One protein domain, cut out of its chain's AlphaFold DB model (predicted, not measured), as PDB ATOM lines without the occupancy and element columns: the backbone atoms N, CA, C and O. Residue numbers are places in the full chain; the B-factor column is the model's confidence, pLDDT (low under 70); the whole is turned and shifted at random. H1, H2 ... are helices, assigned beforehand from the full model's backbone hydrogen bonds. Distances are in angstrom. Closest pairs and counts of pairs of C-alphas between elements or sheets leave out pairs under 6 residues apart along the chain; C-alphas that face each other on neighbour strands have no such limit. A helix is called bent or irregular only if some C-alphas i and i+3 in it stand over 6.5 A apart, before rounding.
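What this domain is: This is residues 185 to 241 of the 244 residues of the protein "HMG box domain-containing protein" of Wallemia ichthyophaga (strain EXF-994 / CBS 113033) (UniProt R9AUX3). Helices H2 and H3 make a loose V, joined at its point by a tight link, and H1 packs on H2 with its first residues reaching toward H3. The far part of H3, residues 230 to 240, sticks out as an arm with Glu 241 at its tip. The printed part has 57 residues with three named helices, H1, H2 and H3 in chain order, and no named strand; the class is all helix. It is loose, with a radius of gyration of the C-alphas of 14.0 A, and spans 44 by 23 by 13 A.

Where its parts are: H1, residues 185 to 200, begins with C-alpha 185 at (138.226, 192.974, 133.767) and measures 20.5 A. It has a kink of 43 degrees near residue 192 and is only just irregular: C-alphas 191 and 194 are 6.7 A apart. H2, residues 203 to 216, measures 19.9 A. H3, residues 219 to 240, measures 30.3 A and ends with C-alpha 240 at (159.994, 190.730, 143.104). It has a kink of 28 degrees near residue 226 and is only just irregular, with C-alphas 221 and 224 6.8 A apart.

How they stand to each other: H1 and H2 touch at a steep tilt of 52 degrees, opposite ways; their closest C-alphas, of Leu 196 and Ala 206, are 4.9 A apart. H1, with residues 185 to 188 alone, only just touches H3, at residue 225 alone, with 3 pairs of C-alphas within 8 A. The closest are those of Arg 187 and Tyr 225, 6.6 A apart, and the tilt is steep at 55 degrees, opposite ways. H2 and H3 are only just apart, their closest C-alphas 8.1 A from each other. O i to N i+4 pairs within hydrogen-bond range number 10 of 12 in H1, 9 of 10 in H2 and 16 of 18 in H3.

The domain as a whole: The C-alphas farthest apart, of Gly 201 and Glu 241, are 44.7 A from each other. Both links are tight, and the printed part has no cut. Mean pLDDT of the printed part is 93.3; no printed residue is under 70.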
ATOM      1  N   ARG A 185     139.386 193.762 134.198       94.50
ATOM      2  CA  ARG A 185     138.226 192.974 133.767       94.50
ATOM      3  C   ARG A 185     137.976 191.775 134.679       94.50
ATOM      4  O   ARG A 185     136.846 191.544 135.066       94.50
ATOM      5  N   ASN A 186     138.996 190.995 135.026       94.88
ATOM      6  CA  ASN A 186     138.827 189.809 135.870       94.88
ATOM      7  C   ASN A 186     138.345 190.174 137.280       94.88
ATOM      8  O   ASN A 186     137.587 189.403 137.860       94.88
ATOM      9  N   ARG A 187     138.747 191.341 137.801       94.19
ATOM     10  CA  ARG A 187     138.241 191.883 139.071       94.19
ATOM     11  C   ARG A 187     136.752 192.211 138.975       94.19
ATOM     12  O   ARG A 187     135.973 191.638 139.729       94.19
ATOM     13  N   TYR A 188     136.351 192.991 137.973       96.06
ATOM     14  CA  TYR A 188     134.937 193.268 137.701       96.06
ATOM     15  C   TYR A 188     134.111 191.980 137.541       96.06
ATOM     16  O   TYR A 188     133.084 191.785 138.185       96.06
ATOM     17  N   MET A 189     134.601 191.039 136.732       95.94
ATOM     18  CA  MET A 189     133.919 189.766 136.492       95.94
ATOM     19  C   MET A 189     133.766 188.951 137.784       95.94
ATOM     20  O   MET A 189     132.749 188.288 137.958       95.94
ATOM     21  N   SER A 190     134.738 188.996 138.703       94.69
ATOM     22  CA  SER A 190     134.642 188.280 139.983       94.69
ATOM     23  C   SER A 190     133.591 188.851 140.938       94.69
ATOM     24  O   SER A 190     133.063 188.097 141.750       94.69
ATOM     25  N   GLU A 191     133.259 190.136 140.810       95.12
ATOM     26  CA  GLU A 191     132.223 190.798 141.613       95.12
ATOM     27  C   GLU A 191     130.822 190.548 141.041       95.12
ATOM     28  O   GLU A 191     129.890 190.248 141.783       95.12
ATOM     29  N   ILE A 192     130.675 190.613 139.714       96.19
ATOM     30  CA  ILE A 192     129.361 190.605 139.055       96.19
ATOM     31  C   ILE A 192     128.857 189.194 138.722       96.19
ATOM     32  O   ILE A 192     127.654 188.933 138.790       96.19
ATOM     33  N   ILE A 193     129.745 188.251 138.378       94.88
ATOM     34  CA  ILE A 193     129.335 186.889 137.984       94.88
ATOM     35  C   ILE A 193     128.556 186.150 139.085       94.88
ATOM     36  O   ILE A 193     127.575 185.499 138.725       94.88
ATOM     37  N   PRO A 194     128.927 186.197 140.383       96.44
ATOM     38  CA  PRO A 194     128.165 185.514 141.430       96.44
ATOM     39  C   PRO A 194     126.703 185.964 141.476       96.44
ATOM     40  O   PRO A 194     125.814 185.116 141.499       96.44
ATOM     41  N   GLN A 195     126.461 187.275 141.387       95.38
ATOM     42  CA  GLN A 195     125.109 187.832 141.391       95.38
ATOM     43  C   GLN A 195     124.328 187.403 140.145       95.38
ATOM     44  O   GLN A 195     123.261 186.809 140.255       95.38
ATOM     45  N   LEU A 196     124.911 187.572 138.955       94.69
ATOM     46  CA  LEU A 196     124.260 187.153 137.711       94.69
ATOM     47  C   LEU A 196     124.018 185.641 137.637       94.69
ATOM     48  O   LEU A 196     123.097 185.201 136.956       94.69
ATOM     49  N   THR A 197     124.843 184.831 138.303       95.94
ATOM     50  CA  THR A 197     124.644 183.376 138.361       95.94
ATOM     51  C   THR A 197     123.437 183.026 139.226       95.94
ATOM     52  O   THR A 197     122.709 182.099 138.877       95.94
ATOM     53  N   LEU A 198     123.197 183.770 140.312       95.31
ATOM     54  CA  LEU A 198     121.983 183.632 141.119       95.31
ATOM     55  C   LEU A 198     120.744 184.058 140.323       95.31
ATOM     56  O   LEU A 198     119.748 183.340 140.335       95.31
ATOM     57  N   ASP A 199     120.831 185.165 139.583       94.69
ATOM     58  CA  ASP A 199     119.695 185.721 138.842       94.69
ATOM     59  C   ASP A 199     119.321 184.879 137.607       94.69
ATOM     60  O   ASP A 199     118.146 184.698 137.294       94.69
ATOM     61  N   LEU A 200     120.320 184.354 136.889       92.38
ATOM     62  CA  LEU A 200     120.124 183.630 135.627       92.38
ATOM     63  C   LEU A 200     120.088 182.105 135.794       92.38
ATOM     64  O   LEU A 200     119.769 181.402 134.838       92.38
ATOM     65  N   GLY A 201     120.479 181.575 136.957       92.50
ATOM     66  CA  GLY A 201     120.541 180.135 137.236       92.50
ATOM     67  C   GLY A 201     121.590 179.349 136.429       92.50
ATOM     68  O   GLY A 201     121.744 178.146 136.638       92.50
ATOM     69  N   ASP A 202     122.331 180.000 135.525       93.69
ATOM     70  CA  ASP A 202     123.399 179.396 134.726       93.69
ATOM     71  C   ASP A 202     124.648 180.288 134.674       93.69
ATOM     72  O   ASP A 202     124.634 181.433 134.209       93.69
ATOM     73  N   SER A 203     125.776 179.702 135.077       92.81
ATOM     74  CA  SER A 203     127.093 180.338 135.078       92.81
ATOM     75  C   SER A 203     127.553 180.762 133.675       92.81
ATOM     76  O   SER A 203     128.222 181.790 133.527       92.81
ATOM     77  N   LYS A 204     127.187 180.023 132.616       94.31
ATOM     78  CA  LYS A 204     127.595 180.381 131.243       94.31
ATOM     79  C   LYS A 204     126.877 181.633 130.745       94.31
ATOM     80  O   LYS A 204     127.513 182.484 130.116       94.31
ATOM     81  N   HIS A 205     125.579 181.757 131.019       94.38
ATOM     82  CA  HIS A 205     124.807 182.954 130.682       94.38
ATOM     83  C   HIS A 205     125.246 184.162 131.519       94.38
ATOM     84  O   HIS A 205     125.470 185.230 130.947       94.38
ATOM     85  N   ALA A 206     125.512 183.969 132.815       95.56
ATOM     86  CA  ALA A 206     126.068 184.999 133.692       95.56
ATOM     87  C   ALA A 206     127.419 185.544 133.204       95.56
ATOM     88  O   ALA A 206     127.617 186.756 133.145       95.56
ATOM     89  N   MET A 207     128.335 184.673 132.768       96.25
ATOM     90  CA  MET A 207     129.629 185.106 132.230       96.25
ATOM     91  C   MET A 207     129.485 185.916 130.932       96.25
ATOM     92  O   MET A 207     130.213 186.892 130.733       96.25
ATOM     93  N   LYS A 208     128.562 185.531 130.041       96.62
ATOM     94  CA  LYS A 208     128.288 186.288 128.808       96.62
ATOM     95  C   LYS A 208     127.699 187.662 129.118       96.62
ATOM     96  O   LYS A 208     128.187 188.646 128.571       96.62
ATOM     97  N   ALA A 209     126.715 187.720 130.015       95.88
ATOM     98  CA  ALA A 209     126.088 188.961 130.453       95.88
ATOM     99  C   ALA A 209     127.104 189.901 131.120       95.88
ATOM    100  O   ALA A 209     127.272 191.023 130.654       95.88
ATOM    101  N   ALA A 210     127.890 189.418 132.090       96.38
ATOM    102  CA  ALA A 210     128.959 190.203 132.717       96.38
ATOM    103  C   ALA A 210     129.977 190.717 131.687       96.38
ATOM    104  O   ALA A 210     130.422 191.860 131.746       96.38
ATOM    105  N   SER A 211     130.341 189.893 130.698       96.81
ATOM    106  CA  SER A 211     131.268 190.333 129.655       96.81
ATOM    107  C   SER A 211     130.679 191.402 128.740       96.81
ATOM    108  O   SER A 211     131.462 192.154 128.161       96.81
ATOM    109  N   GLN A 212     129.363 191.414 128.540       97.06
ATOM    110  CA  GLN A 212     128.685 192.441 127.761       97.06
ATOM    111  C   GLN A 212     128.598 193.733 128.574       97.06
ATOM    112  O   GLN A 212     129.087 194.757 128.113       97.06
ATOM    113  N   MET A 213     128.170 193.641 129.837       96.25
ATOM    114  CA  MET A 213     128.165 194.771 130.771       96.25
ATOM    115  C   MET A 213     129.547 195.427 130.882       96.25
ATOM    116  O   MET A 213     129.649 196.643 130.806       96.25
ATOM    117  N   TRP A 214     130.634 194.648 130.945       96.75
ATOM    118  CA  TRP A 214     131.996 195.201 130.949       96.75
ATOM    119  C   TRP A 214     132.338 196.030 129.702       96.75
ATOM    120  O   TRP A 214     133.097 196.996 129.788       96.75
ATOM    121  N   LYS A 215     131.843 195.628 128.526       96.81
ATOM    122  CA  LYS A 215     132.076 196.369 127.276       96.81
ATOM    123  C   LYS A 215     131.282 197.669 127.247       96.81
ATOM    124  O   LYS A 215     131.799 198.652 126.729       96.81
ATOM    125  N   ASP A 216     130.082 197.637 127.813       96.81
ATOM    126  CA  ASP A 216     129.136 198.749 127.810       96.81
ATOM    127  C   ASP A 216     129.423 199.772 128.932       96.81
ATOM    128  O   ASP A 216     128.926 200.893 128.875       96.81
ATOM    129  N   LEU A 217     130.261 199.423 129.921       94.94
ATOM    130  CA  LEU A 217     130.761 200.357 130.939       94.94
ATOM    131  C   LEU A 217     131.535 201.519 130.307       94.94
ATOM    132  O   LEU A 217     132.383 201.322 129.421       94.94
ATOM    133  N   SER A 218     131.309 202.712 130.852       96.25
ATOM    134  CA  SER A 218     132.102 203.896 130.539       96.25
ATOM    135  C   SER A 218     133.552 203.733 131.020       96.25
ATOM    136  O   SER A 218     133.868 202.862 131.835       96.25
ATOM    137  N   GLU A 219     134.468 204.556 130.508       93.56
ATOM    138  CA  GLU A 219     135.852 204.541 131.005       93.56
ATOM    139  C   GLU A 219     135.955 205.031 132.457       93.56
ATOM    140  O   GLU A 219     136.807 204.534 133.195       93.56
ATOM    141  N   GLU A 220     135.051 205.915 132.887       95.06
ATOM    142  CA  GLU A 220     134.943 206.377 134.277       95.06
ATOM    143  C   GLU A 220     134.587 205.210 135.210       95.06
ATOM    144  O   GLU A 220     135.259 204.982 136.215       95.06
ATOM    145  N   ASP A 221     133.624 204.367 134.823       93.38
ATOM    146  CA  ASP A 221     133.222 203.208 135.631       93.38
ATOM    147  C   ASP A 221     134.270 202.079 135.626       93.38
ATOM    148  O   ASP A 221     134.334 201.252 136.542       93.38
ATOM    149  N   LYS A 222     135.127 202.022 134.599       95.00
ATOM    150  CA  LYS A 222     136.262 201.086 134.547       95.00
ATOM    151  C   LYS A 222     137.445 201.560 135.385       95.00
ATOM    152  O   LYS A 222     138.257 200.723 135.799       95.00
ATOM    153  N   GLU A 223     137.574 202.863 135.623       94.69
ATOM    154  CA  GLU A 223     138.684 203.477 136.352       94.69
ATOM    155  C   GLU A 223     138.996 202.804 137.704       94.69
ATOM    156  O   GLU A 223     140.166 202.450 137.912       94.69
ATOM    157  N   PRO A 224     138.026 202.525 138.606       94.81
ATOM    158  CA  PRO A 224     138.324 201.884 139.890       94.81
ATOM    159  C   PRO A 224     139.012 200.524 139.718       94.81
ATOM    160  O   PRO A 224     140.002 200.220 140.393       94.81
ATOM    161  N   TYR A 225     138.568 199.729 138.743       94.81
ATOM    162  CA  TYR A 225     139.152 198.426 138.435       94.81
ATOM    163  C   TYR A 225     140.547 198.542 137.817       94.81
ATOM    164  O   TYR A 225     141.444 197.748 138.128       94.81
ATOM    165  N   GLN A 226     140.754 199.536 136.950       93.75
ATOM    166  CA  GLN A 226     142.061 199.820 136.357       93.75
ATOM    167  C   GLN A 226     143.065 200.291 137.414       93.75
ATOM    168  O   GLN A 226     144.199 199.809 137.437       93.75
ATOM    169  N   LYS A 227     142.651 201.178 138.325       93.75
ATOM    170  CA  LYS A 227     143.475 201.678 139.430       93.75
ATOM    171  C   LYS A 227     143.860 200.556 140.393       93.75
ATOM    172  O   LYS A 227     145.043 200.395 140.687       93.75
ATOM    173  N   ALA A 228     142.902 199.719 140.791       91.38
ATOM    174  CA  ALA A 228     143.157 198.554 141.641       91.38
ATOM    175  C   ALA A 228     144.146 197.561 141.003       91.38
ATOM    176  O   ALA A 228     144.995 196.988 141.687       91.38
ATOM    177  N   PHE A 229     144.078 197.369 139.681       93.69
ATOM    178  CA  PHE A 229     145.060 196.556 138.963       93.69
ATOM    179  C   PHE A 229     146.457 197.190 138.953       93.69
ATOM    180  O   PHE A 229     147.434 196.477 139.175       93.69
ATOM    181  N   ARG A 230     146.567 198.506 138.720       93.62
ATOM    182  CA  ARG A 230     147.858 199.219 138.710       93.62
ATOM    183  C   ARG A 230     148.561 199.147 140.067       93.62
ATOM    184  O   ARG A 230     149.746 198.839 140.091       93.62
ATOM    185  N   ILE A 231     147.829 199.362 141.162       92.88
ATOM    186  CA  ILE A 231     148.370 199.283 142.530       92.88
ATOM    187  C   ILE A 231     148.908 197.881 142.805       92.88
ATOM    188  O   ILE A 231     150.091 197.712 143.078       92.88
ATOM    189  N   ALA A 232     148.075 196.859 142.613       89.81
ATOM    190  CA  ALA A 232     148.477 195.486 142.895       89.81
ATOM    191  C   ALA A 232     149.588 194.977 141.951       89.81
ATOM    192  O   ALA A 232     150.313 194.038 142.276       89.81
ATOM    193  N   LYS A 233     149.733 195.582 140.762       92.06
ATOM    194  CA  LYS A 233     150.869 195.327 139.870       92.06
ATOM    195  C   LYS A 233     152.148 195.926 140.440       92.06
ATOM    196  O   LYS A 233     153.142 195.213 140.500       92.06
ATOM    197  N   ALA A 234     152.104 197.180 140.883       90.00
ATOM    198  CA  ALA A 234     153.242 197.850 141.499       90.00
ATOM    199  C   ALA A 234     153.709 197.135 142.779       90.00
ATOM    200  O   ALA A 234     154.901 196.901 142.928       90.00
ATOM    201  N   GLU A 235     152.785 196.707 143.646       89.12
ATOM    202  CA  GLU A 235     153.104 195.929 144.854       89.12
ATOM    203  C   GLU A 235     153.813 194.613 144.515       89.12
ATOM    204  O   GLU A 235     154.881 194.318 145.045       89.12
ATOM    205  N   ARG A 236     153.268 193.841 143.566       87.00
ATOM    206  CA  ARG A 236     153.856 192.561 143.154       87.00
ATOM    207  C   ARG A 236     155.213 192.727 142.471       87.00
ATOM    208  O   ARG A 236     156.065 191.848 142.581       87.00
ATOM    209  N   ASP A 237     155.386 193.790 141.696       86.38
ATOM    210  CA  ASP A 237     156.652 194.066 141.023       86.38
ATOM    211  C   ASP A 237     157.704 194.537 142.061       86.38
ATOM    212  O   ASP A 237     158.833 194.057 142.014       86.38
ATOM    213  N   ALA A 238     157.313 195.315 143.083       88.06
ATOM    214  CA  ALA A 238     158.173 195.692 144.215       88.06
ATOM    215  C   ALA A 238     158.564 194.505 145.121       88.06
ATOM    216  O   ALA A 238     159.686 194.451 145.615       88.06
ATOM    217  N   GLU A 239     157.681 193.521 145.322       83.25
ATOM    218  CA  GLU A 239     158.005 192.274 146.042       83.25
ATOM    219  C   GLU A 239     158.996 191.372 145.285       83.25
ATOM    220  O   GLU A 239     159.640 190.514 145.890       83.25
ATOM    221  N   ARG A 240     159.097 191.524 143.958       79.75
ATOM    222  CA  ARG A 240     159.994 190.730 143.104       79.75
ATOM    223  C   ARG A 240     161.387 191.327 142.964       79.75
ATOM    224  O   ARG A 240     162.289 190.601 142.544       79.75
ATOM    225  N   GLU A 241     161.571 192.603 143.283       71.31
ATOM    226  CA  GLU A 241     162.901 193.199 143.334       71.31
ATOM    227  C   GLU A 241     163.618 192.716 144.606       71.31
ATOM    228  O   GLU A 241     163.089 192.874 145.711       71.31
TER     229      GLU A 241